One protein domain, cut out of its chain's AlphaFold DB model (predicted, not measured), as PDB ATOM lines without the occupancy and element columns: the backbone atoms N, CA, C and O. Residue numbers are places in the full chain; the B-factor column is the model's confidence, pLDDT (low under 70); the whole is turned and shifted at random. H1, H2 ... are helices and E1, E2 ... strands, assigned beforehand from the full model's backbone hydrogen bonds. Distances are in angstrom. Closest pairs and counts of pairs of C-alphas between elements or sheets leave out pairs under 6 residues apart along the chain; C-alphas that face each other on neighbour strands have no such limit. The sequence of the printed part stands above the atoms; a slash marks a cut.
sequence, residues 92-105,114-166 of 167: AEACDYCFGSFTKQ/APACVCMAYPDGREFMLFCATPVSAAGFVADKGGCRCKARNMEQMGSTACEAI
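This is residues 92 to 105 and 114 to 166 of the 167 residues of the protein "Hypothetical protein" of Alexandrium monilatum (UniProt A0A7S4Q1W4). Picture a strongly twisted sheet of two hairpins, E1 with E2 and E3 with E4, that wraps round the helix H1 in its hollow, while a second helix, H3, covers part of the sheet's other face. The short helix H2 follows just beyond the last turn of H1, away from most of the sheet. The printed part has 67 residues, with three named helices and four named strands in the order H1, H2, E1, E2, H3, E3, E4; the sheet runs E2, E1, E3, E4, all antiparallel, and the class is mixed, helices and strands. The whole is compact and rounded, with a radius of gyration of the C-alphas of 11.2 A and spans of 28 by 24 by 19 A.

Find C-alpha 92 at (-39.767, -23.596, -5.055); here H1 begins, residues 92 to 100, 12.3 A from first to last C-alpha. After Ser 101 comes H2, residues 102 to 105, 5.3 A long. Look past the cut for C-alpha 118 at (-36.493, -27.225, 8.396), where E1 begins; it takes residues 118 to 124 over 18.9 A. E2, residues 127 to 133, is 19.2 A long. H3 follows as residues 137 to 144, 11.0 A long. E3 takes residues 148 to 154 over 13.9 A, and E4 takes residues 160 to 165 over 16.1 A, ending at C-alpha 165 at (-43.297, -34.533, -0.883).

Start with the sheet, which is curled as well as strongly twisted: from edge to edge its strands' lines turn by 94 degrees and the way across it turns by 89 degrees. E2 and E4 are its edge strands. In the hairpin of E1 and E2, 152 degrees between directions, look at N 120 and O 131, 2.8 A apart and within hydrogen-bond range. The inner strands E1 and E3 are antiparallel at 127 degrees, with N 121 and O 148 at 2.8 A. In the hairpin of E3 and E4, at 151 degrees, N 149 and O 164 are 2.7 A apart. The sheet curls round H1: its closest C-alphas to the four strands are Ala 94 to Leu 130 of E2 at 5.3 A, Cys 98 to Cys 119 of E1 at 5.9 A, Cys 95 to Cys 150 of E3 at 5.4 A, and Ala 92 to Ala 162 of E4 at 5.8 A. H3 is on the opposite face, at a height over the sheet of 8.4 A. It lies over E1 and E3 and runs along the strands, at 26 degrees to E1 on the local plane. Its closest C-alpha pair with E1 is Tyr 122 and Val 142, 6.0 A apart. E2, H3 and E3 form a split strand-helix-strand unit, two strands that run the same way with another, E1, between them in the sheet; its crossover is right-handed. H1 and H3 are apart. H2 is close to H1 but not clearly touching it, with C-alphas 99 and 105 the closest at 7.4 A, and it is only just not on the sheet, with 4 pairs of C-alphas within 10 A. In H1 and H3 every O i to N i+4 pair is within hydrogen-bond range; H2 is too short for such a pair.

Look for the two C-alphas farthest apart at Ser 137 and Met 158, 30.1 A from each other. Residues 106 to 113 are not printed, and C-alphas 105 and 114 stand 8.5 A apart across this cut, which falls in the link from H2 to E1. The links that are printed whole are tight. The mean pLDDT of the printed part is 82.6; residues 102 to 105 and 114 to 115 are under 70.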
ATOM      1  N   ALA A  92     -41.210 -23.821  -4.943       87.56
ATOM      2  CA  ALA A  92     -39.767 -23.596  -5.055       87.56
ATOM      3  C   ALA A  92     -39.372 -22.181  -4.599       87.56
ATOM      4  O   ALA A  92     -38.452 -22.030  -3.802       87.56
ATOM      5  N   GLU A  93     -40.133 -21.161  -5.011       86.00
ATOM      6  CA  GLU A  93     -39.895 -19.769  -4.608       86.00
ATOM      7  C   GLU A  93     -40.081 -19.574  -3.090       86.00
ATOM      8  O   GLU A  93     -39.292 -18.878  -2.447       86.00
ATOM      9  N   ALA A  94     -41.070 -20.254  -2.493       88.06
ATOM     10  CA  ALA A  94     -41.264 -20.275  -1.041       88.06
ATOM     11  C   ALA A  94     -40.063 -20.895  -0.311       88.06
ATOM     12  O   ALA A  94     -39.592 -20.380   0.707       88.06
ATOM     13  N   CYS A  95     -39.549 -21.996  -0.853       88.19
ATOM     14  CA  CYS A  95     -38.390 -22.690  -0.320       88.19
ATOM     15  C   CYS A  95     -37.107 -21.855  -0.421       88.19
ATOM     16  O   CYS A  95     -36.364 -21.777   0.558       88.19
ATOM     17  N   ASP A  96     -36.857 -21.195  -1.555       86.94
ATOM     18  CA  ASP A  96     -35.707 -20.297  -1.728       86.94
ATOM     19  C   ASP A  96     -35.738 -19.158  -0.707       86.94
ATOM     20  O   ASP A  96     -34.731 -18.873  -0.048       86.94
ATOM     21  N   TYR A  97     -36.916 -18.566  -0.492       86.88
ATOM     22  CA  TYR A  97     -37.089 -17.525   0.516       86.88
ATOM     23  C   TYR A  97     -36.783 -18.031   1.932       86.88
ATOM     24  O   TYR A  97     -36.161 -17.323   2.722       86.88
ATOM     25  N   CYS A  98     -37.148 -19.274   2.258       85.94
ATOM     26  CA  CYS A  98     -36.825 -19.864   3.555       85.94
ATOM     27  C   CYS A  98     -35.325 -19.957   3.815       85.94
ATOM     28  O   CYS A  98     -34.853 -19.562   4.883       85.94
ATOM     29  N   PHE A  99     -34.570 -20.460   2.837       82.69
ATOM     30  CA  PHE A  99     -33.122 -20.594   2.962       82.69
ATOM     31  C   PHE A  99     -32.433 -19.231   2.995       82.69
ATOM     32  O   PHE A  99     -31.432 -19.086   3.692       82.69
ATOM     33  N   GLY A 100     -32.985 -18.238   2.292       76.75
ATOM     34  CA  GLY A 100     -32.566 -16.834   2.322       76.75
ATOM     35  C   GLY A 100     -32.956 -16.065   3.588       76.75
ATOM     36  O   GLY A 100     -32.458 -14.963   3.805       76.75
ATOM     37  N   SER A 101     -33.855 -16.608   4.413       72.31
ATOM     38  CA  SER A 101     -34.448 -15.860   5.520       72.31
ATOM     39  C   SER A 101     -33.464 -15.608   6.666       72.31
ATOM     40  O   SER A 101     -32.630 -16.450   7.020       72.31
ATOM     41  N   PHE A 102     -33.627 -14.452   7.315       62.53
ATOM     42  CA  PHE A 102     -32.867 -14.050   8.504       62.53
ATOM     43  C   PHE A 102     -32.978 -15.058   9.653       62.53
ATOM     44  O   PHE A 102     -32.055 -15.197  10.452       62.53
ATOM     45  N   THR A 103     -34.073 -15.818   9.700       64.44
ATOM     46  CA  THR A 103     -34.285 -16.886  10.680       64.44
ATOM     47  C   THR A 103     -33.262 -18.016  10.529       64.44
ATOM     48  O   THR A 103     -32.876 -18.628  11.523       64.44
ATOM     49  N   LYS A 104     -32.781 -18.270   9.305       66.56
ATOM     50  CA  LYS A 104     -31.853 -19.362   8.984       66.56
ATOM     51  C   LYS A 104     -30.401 -18.890   8.860       66.56
ATOM     52  O   LYS A 104     -29.526 -19.535   9.428       66.56
ATOM     53  N   GLN A 105     -30.143 -17.793   8.137       67.94
ATOM     54  CA  GLN A 105     -28.776 -17.290   7.908       67.94
ATOM     55  C   GLN A 105     -28.272 -16.370   9.030       67.94
ATOM     56  O   GLN A 105     -27.083 -16.396   9.340       67.94
ATOM     57  N   ALA A 114     -32.899 -19.533  14.197       62.81
ATOM     58  CA  ALA A 114     -33.132 -20.974  14.233       62.81
ATOM     59  C   ALA A 114     -32.307 -21.709  13.149       62.81
ATOM     60  O   ALA A 114     -32.827 -22.053  12.081       62.81
ATOM     61  N   PRO A 115     -31.025 -22.032  13.408       68.75
ATOM     62  CA  PRO A 115     -30.174 -22.722  12.435       68.75
ATOM     63  C   PRO A 115     -30.678 -24.136  12.099       68.75
ATOM     64  O   PRO A 115     -30.480 -24.620  10.986       68.75
ATOM     65  N   ALA A 116     -31.397 -24.786  13.019       74.88
ATOM     66  CA  ALA A 116     -31.972 -26.122  12.834       74.88
ATOM     67  C   ALA A 116     -33.342 -26.128  12.127       74.88
ATOM     68  O   ALA A 116     -33.928 -27.188  11.935       74.88
ATOM     69  N   CYS A 117     -33.861 -24.966  11.726       84.75
ATOM     70  CA  CYS A 117     -35.202 -24.866  11.161       84.75
ATOM     71  C   CYS A 117     -35.309 -25.591   9.808       84.75
ATOM     72  O   CYS A 117     -34.534 -25.305   8.892       84.75
ATOM     73  N   VAL A 118     -36.239 -26.531   9.662       86.38
ATOM     74  CA  VAL A 118     -36.493 -27.225   8.396       86.38
ATOM     75  C   VAL A 118     -37.480 -26.402   7.580       86.38
ATOM     76  O   VAL A 118     -38.558 -26.048   8.056       86.38
ATOM     77  N   CYS A 119     -37.089 -26.096   6.347       88.81
ATOM     78  CA  CYS A 119     -37.903 -25.353   5.399       88.81
ATOM     79  C   CYS A 119     -38.932 -26.277   4.745       88.81
ATOM     80  O   CYS A 119     -38.586 -27.352   4.251       88.81
ATOM     81  N   MET A 120     -40.188 -25.858   4.741       89.75
ATOM     82  CA  MET A 120     -41.327 -26.588   4.194       89.75
ATOM     83  C   MET A 120     -42.250 -25.615   3.461       89.75
ATOM     84  O   MET A 120     -42.365 -24.464   3.867       89.75
ATOM     85  N   ALA A 121     -42.934 -26.055   2.413       90.19
ATOM     86  CA  ALA A 121     -43.930 -25.250   1.715       90.19
ATOM     87  C   ALA A 121     -45.242 -26.023   1.602       90.19
ATOM     88  O   ALA A 121     -45.220 -27.227   1.371       90.19
ATOM     89  N   TYR A 122     -46.384 -25.359   1.751       90.38
ATOM     90  CA  TYR A 122     -47.694 -25.982   1.554       90.38
ATOM     91  C   TYR A 122     -48.621 -25.074   0.744       90.38
ATOM     92  O   TYR A 122     -48.486 -23.851   0.814       90.38
ATOM     93  N   PRO A 123     -49.549 -25.639  -0.042       90.94
ATOM     94  CA  PRO A 123     -50.519 -24.846  -0.785       90.94
ATOM     95  C   PRO A 123     -51.569 -24.230   0.155       90.94
ATOM     96  O   PRO A 123     -52.107 -24.900   1.035       90.94
ATOM     97  N   ASP A 124     -51.888 -22.955  -0.053       86.44
ATOM     98  CA  ASP A 124     -52.991 -22.237   0.593       86.44
ATOM     99  C   ASP A 124     -53.835 -21.557  -0.496       86.44
ATOM    100  O   ASP A 124     -53.554 -20.461  -0.990       86.44
ATOM    101  N   GLY A 125     -54.843 -22.291  -0.972       85.94
ATOM    102  CA  GLY A 125     -55.643 -21.900  -2.130       85.94
ATOM    103  C   GLY A 125     -54.825 -21.912  -3.425       85.94
ATOM    104  O   GLY A 125     -54.429 -22.967  -3.907       85.94
ATOM    105  N   ARG A 126     -54.611 -20.727  -4.008       83.44
ATOM    106  CA  ARG A 126     -53.739 -20.510  -5.183       83.44
ATOM    107  C   ARG A 126     -52.321 -20.060  -4.800       83.44
ATOM    108  O   ARG A 126     -51.465 -19.952  -5.670       83.44
ATOM    109  N   GLU A 127     -52.155 -19.707  -3.523       88.69
ATOM    110  CA  GLU A 127     -50.932 -19.342  -2.807       88.69
ATOM    111  C   GLU A 127     -50.059 -20.574  -2.474       88.69
ATOM    112  O   GLU A 127     -50.611 -21.632  -2.179       88.69
ATOM    113  N   PHE A 128     -48.733 -20.447  -2.378       88.38
ATOM    114  CA  PHE A 128     -47.892 -21.345  -1.575       88.38
ATOM    115  C   PHE A 128     -47.371 -20.616  -0.347       88.38
ATOM    116  O   PHE A 128     -46.707 -19.585  -0.469       88.38
ATOM    117  N   MET A 129     -47.625 -21.201   0.818       86.62
ATOM    118  CA  MET A 129     -47.162 -20.739   2.117       86.62
ATOM    119  C   MET A 129     -45.825 -21.374   2.469       86.62
ATOM    120  O   MET A 129     -45.613 -22.567   2.259       86.62
ATOM    121  N   LEU A 130     -44.942 -20.571   3.057       87.25
ATOM    122  CA  LEU A 130     -43.704 -21.042   3.655       87.25
ATOM    123  C   LEU A 130     -43.937 -21.383   5.131       87.25
ATOM    124  O   LEU A 130     -44.493 -20.583   5.879       87.25
ATOM    125  N   PHE A 131     -43.420 -22.527   5.569       86.44
ATOM    126  CA  PHE A 131     -43.331 -22.914   6.964       86.44
ATOM    127  C   PHE A 131     -41.890 -23.266   7.340       86.44
ATOM    128  O   PHE A 131     -41.256 -24.114   6.714       86.44
ATOM    129  N   CYS A 132     -41.361 -22.619   8.376       86.44
ATOM    130  CA  CYS A 132     -40.062 -22.948   8.949       86.44
ATOM    131  C   CYS A 132     -40.303 -23.485  10.361       86.44
ATOM    132  O   CYS A 132     -40.761 -22.744  11.229       86.44
ATOM    133  N   ALA A 133     -39.997 -24.763  10.595       82.69
ATOM    134  CA  ALA A 133     -40.163 -25.375  11.908       82.69
ATOM    135  C   ALA A 133     -39.037 -26.363  12.242       82.69
ATOM    136  O   ALA A 133     -38.474 -27.014  11.365       82.69
ATOM    137  N   THR A 134     -38.708 -26.468  13.529       80.25
ATOM    138  CA  THR A 134     -37.703 -27.398  14.074       80.25
ATOM    139  C   THR A 134     -38.252 -28.803  14.408       80.25
ATOM    140  O   THR A 134     -37.504 -29.763  14.226       80.25
ATOM    141  N   PRO A 135     -39.505 -28.996  14.888       76.00
ATOM    142  CA  PRO A 135     -40.003 -30.334  15.230       76.00
ATOM    143  C   PRO A 135     -40.547 -31.111  14.021       76.00
ATOM    144  O   PRO A 135     -41.225 -30.554  13.163       76.00
ATOM    145  N   VAL A 136     -40.351 -32.434  14.010       75.69
ATOM    146  CA  VAL A 136     -40.907 -33.352  12.992       75.69
ATOM    147  C   VAL A 136     -42.439 -33.355  12.938       75.69
ATOM    148  O   VAL A 136     -43.009 -33.609  11.883       75.69
ATOM    149  N   SER A 137     -43.125 -32.990  14.025       75.94
ATOM    150  CA  SER A 137     -44.592 -32.862  14.055       75.94
ATOM    151  C   SER A 137     -45.117 -31.799  13.083       75.94
ATOM    152  O   SER A 137     -46.234 -31.908  12.587       75.94
ATOM    153  N   ALA A 138     -44.299 -30.790  12.767       78.56
ATOM    154  CA  ALA A 138     -44.620 -29.805  11.741       78.56
ATOM    155  C   ALA A 138     -44.644 -30.406  10.332       78.56
ATOM    156  O   ALA A 138     -45.434 -29.967   9.499       78.56
ATOM    157  N   ALA A 139     -43.802 -31.408  10.072       82.62
ATOM    158  CA  ALA A 139     -43.782 -32.096   8.789       82.62
ATOM    159  C   ALA A 139     -45.096 -32.851   8.554       82.62
ATOM    160  O   ALA A 139     -45.604 -32.809   7.441       82.62
ATOM    161  N   GLY A 140     -45.689 -33.431   9.607       84.00
ATOM    162  CA  GLY A 140     -47.027 -34.029   9.552       84.00
ATOM    163  C   GLY A 140     -48.106 -33.015   9.159       84.00
ATOM    164  O   GLY A 140     -48.797 -33.217   8.172       84.00
ATOM    165  N   PHE A 141     -48.163 -31.860   9.833       85.06
ATOM    166  CA  PHE A 141     -49.123 -30.795   9.496       85.06
ATOM    167  C   PHE A 141     -48.994 -30.292   8.049       85.06
ATOM    168  O   PHE A 141     -49.988 -29.993   7.387       85.06
ATOM    169  N   VAL A 142     -47.761 -30.173   7.554       87.44
ATOM    170  CA  VAL A 142     -47.491 -29.778   6.167       87.44
ATOM    171  C   VAL A 142     -47.886 -30.899   5.204       87.44
ATOM    172  O   VAL A 142     -48.481 -30.604   4.171       87.44
ATOM    173  N   ALA A 143     -47.605 -32.161   5.538       88.25
ATOM    174  CA  ALA A 143     -48.000 -33.322   4.742       88.25
ATOM    175  C   ALA A 143     -49.528 -33.431   4.616       88.25
ATOM    176  O   ALA A 143     -50.031 -33.584   3.505       88.25
ATOM    177  N   ASP A 144     -50.271 -33.239   5.713       87.75
ATOM    178  CA  ASP A 144     -51.743 -33.231   5.728       87.75
ATOM    179  C   ASP A 144     -52.331 -32.148   4.807       87.75
ATOM    180  O   ASP A 144     -53.394 -32.322   4.211       87.75
ATOM    181  N   LYS A 145     -51.620 -31.026   4.650       87.12
ATOM    182  CA  LYS A 145     -51.986 -29.939   3.731       87.12
ATOM    183  C   LYS A 145     -51.513 -30.155   2.289       87.12
ATOM    184  O   LYS A 145     -51.683 -29.262   1.462       87.12
ATOM    185  N   GLY A 146     -50.910 -31.299   1.972       88.25
ATOM    186  CA  GLY A 146     -50.339 -31.570   0.650       88.25
ATOM    187  C   GLY A 146     -49.088 -30.741   0.353       88.25
ATOM    188  O   GLY A 146     -48.813 -30.404  -0.798       88.25
ATOM    189  N   GLY A 147     -48.360 -30.350   1.395       89.88
ATOM    190  CA  GLY A 147     -47.102 -29.635   1.282       89.88
ATOM    191  C   GLY A 147     -45.894 -30.544   1.069       89.88
ATOM    192  O   GLY A 147     -45.977 -31.767   0.961       89.88
ATOM    193  N   CYS A 148     -44.733 -29.914   1.001       90.94
ATOM    194  CA  CYS A 148     -43.467 -30.527   0.661       90.94
ATOM    195  C   CYS A 148     -42.338 -29.952   1.521       90.94
ATOM    196  O   CYS A 148     -42.395 -28.825   2.022       90.94
ATOM    197  N   ARG A 149     -41.290 -30.750   1.718       90.00
ATOM    198  CA  ARG A 149     -40.060 -30.344   2.385       90.00
ATOM    199  C   ARG A 149     -39.101 -29.759   1.362       90.00
ATOM    200  O   ARG A 149     -38.843 -30.344   0.312       90.00
ATOM    201  N   CYS A 150     -38.548 -28.606   1.695       90.38
ATOM    202  CA  CYS A 150     -37.618 -27.897   0.841       90.38
ATOM    203  C   CYS A 150     -36.222 -28.523   0.916       90.38
ATOM    204  O   CYS A 150     -35.697 -28.770   2.005       90.38
ATOM    205  N   LYS A 151     -35.582 -28.694  -0.240       88.00
ATOM    206  CA  LYS A 151     -34.191 -29.139  -0.369       88.00
ATOM    207  C   LYS A 151     -33.403 -28.080  -1.128       88.00
ATOM    208  O   LYS A 151     -33.591 -27.890  -2.330       88.00
ATOM    209  N   ALA A 152     -32.541 -27.369  -0.407       82.19
ATOM    210  CA  ALA A 152     -31.617 -26.419  -1.011       82.19
ATOM    211  C   ALA A 152     -30.592 -27.167  -1.864       82.19
ATOM    212  O   ALA A 152     -30.112 -28.227  -1.458       82.19
ATOM    213  N   ARG A 153     -30.212 -26.575  -3.003       78.12
ATOM    214  CA  ARG A 153     -29.149 -27.095  -3.878       78.12
ATOM    215  C   ARG A 153     -29.373 -28.557  -4.262       78.12
ATOM    216  O   ARG A 153     -28.472 -29.385  -4.123       78.12
ATOM    217  N   ASN A 154     -30.571 -28.886  -4.743       76.00
ATOM    218  CA  ASN A 154     -30.836 -30.247  -5.172       76.00
ATOM    219  C   ASN A 154     -29.988 -30.579  -6.415       76.00
ATOM    220  O   ASN A 154     -30.191 -30.010  -7.488       76.00
ATOM    221  N   MET A 155     -29.044 -31.513  -6.270       73.88
ATOM    222  CA  MET A 155     -28.165 -31.974  -7.351       73.88
ATOM    223  C   MET A 155     -28.933 -32.679  -8.479       73.88
ATOM    224  O   MET A 155     -28.455 -32.722  -9.607       73.88
ATOM    225  N   GLU A 156     -30.150 -33.155  -8.206       74.75
ATOM    226  CA  GLU A 156     -31.061 -33.741  -9.199       74.75
ATOM    227  C   GLU A 156     -31.724 -32.662 -10.074       74.75
ATOM    228  O   GLU A 156     -32.105 -32.929 -11.209       74.75
ATOM    229  N   GLN A 157     -31.810 -31.420  -9.580       76.50
ATOM    230  CA  GLN A 157     -32.321 -30.256 -10.314       76.50
ATOM    231  C   GLN A 157     -31.225 -29.206 -10.549       76.50
ATOM    232  O   GLN A 157     -31.470 -28.004 -10.456       76.50
ATOM    233  N   MET A 158     -30.002 -29.658 -10.848       76.50
ATOM    234  CA  MET A 158     -28.868 -28.799 -11.235       76.50
ATOM    235  C   MET A 158     -28.515 -27.715 -10.194       76.50
ATOM    236  O   MET A 158     -27.993 -26.656 -10.536       76.50
ATOM    237  N   GLY A 159     -28.790 -27.968  -8.913       76.88
ATOM    238  CA  GLY A 159     -28.501 -27.036  -7.823       76.88
ATOM    239  C   GLY A 159     -29.590 -25.993  -7.561       76.88
ATOM    240  O   GLY A 159     -29.345 -25.081  -6.765       76.88
ATOM    241  N   SER A 160     -30.768 -26.132  -8.174       79.31
ATOM    242  CA  SER A 160     -31.968 -25.360  -7.834       79.31
ATOM    243  C   SER A 160     -32.617 -25.857  -6.542       79.31
ATOM    244  O   SER A 160     -32.383 -26.983  -6.086       79.31
ATOM    245  N   THR A 161     -33.434 -25.005  -5.931       86.62
ATOM    246  CA  THR A 161     -34.227 -25.379  -4.762       86.62
ATOM    247  C   THR A 161     -35.414 -26.238  -5.189       86.62
ATOM    248  O   THR A 161     -36.209 -25.849  -6.043       86.62
ATOM    249  N   ALA A 162     -35.515 -27.421  -4.586       86.56
ATOM    250  CA  ALA A 162     -36.568 -28.394  -4.852       86.56
ATOM    251  C   ALA A 162     -37.563 -28.453  -3.691       86.56
ATOM    252  O   ALA A 162     -37.197 -28.190  -2.541       86.56
ATOM    253  N   CYS A 163     -38.795 -28.867  -3.981       87.50
ATOM    254  CA  CYS A 163     -39.788 -29.199  -2.965       87.50
ATOM    255  C   CYS A 163     -40.196 -30.668  -3.113       87.50
ATOM    256  O   CYS A 163     -40.813 -31.048  -4.106       87.50
ATOM    257  N   GLU A 164     -39.808 -31.497  -2.145       88.25
ATOM    258  CA  GLU A 164     -40.033 -32.946  -2.137       88.25
ATOM    259  C   GLU A 164     -41.225 -33.283  -1.235       88.25
ATOM    260  O   GLU A 164     -41.319 -32.772  -0.121       88.25
ATOM    261  N   ALA A 165     -42.143 -34.136  -1.690       86.62
ATOM    262  CA  ALA A 165     -43.297 -34.533  -0.883       86.62
ATOM    263  C   ALA A 165     -42.861 -35.174   0.449       86.62
ATOM    264  O   ALA A 165     -41.892 -35.936   0.498       86.62
ATOM    265  N   ILE A 166     -43.577 -34.853   1.526       84.75
ATOM    266  CA  ILE A 166     -43.347 -35.429   2.855       84.75
ATOM    267  C   ILE A 166     -44.147 -36.733   2.937       84.75
ATOM    268  O   ILE A 166     -45.355 -36.715   2.711       84.75
TER     269      ILE A 166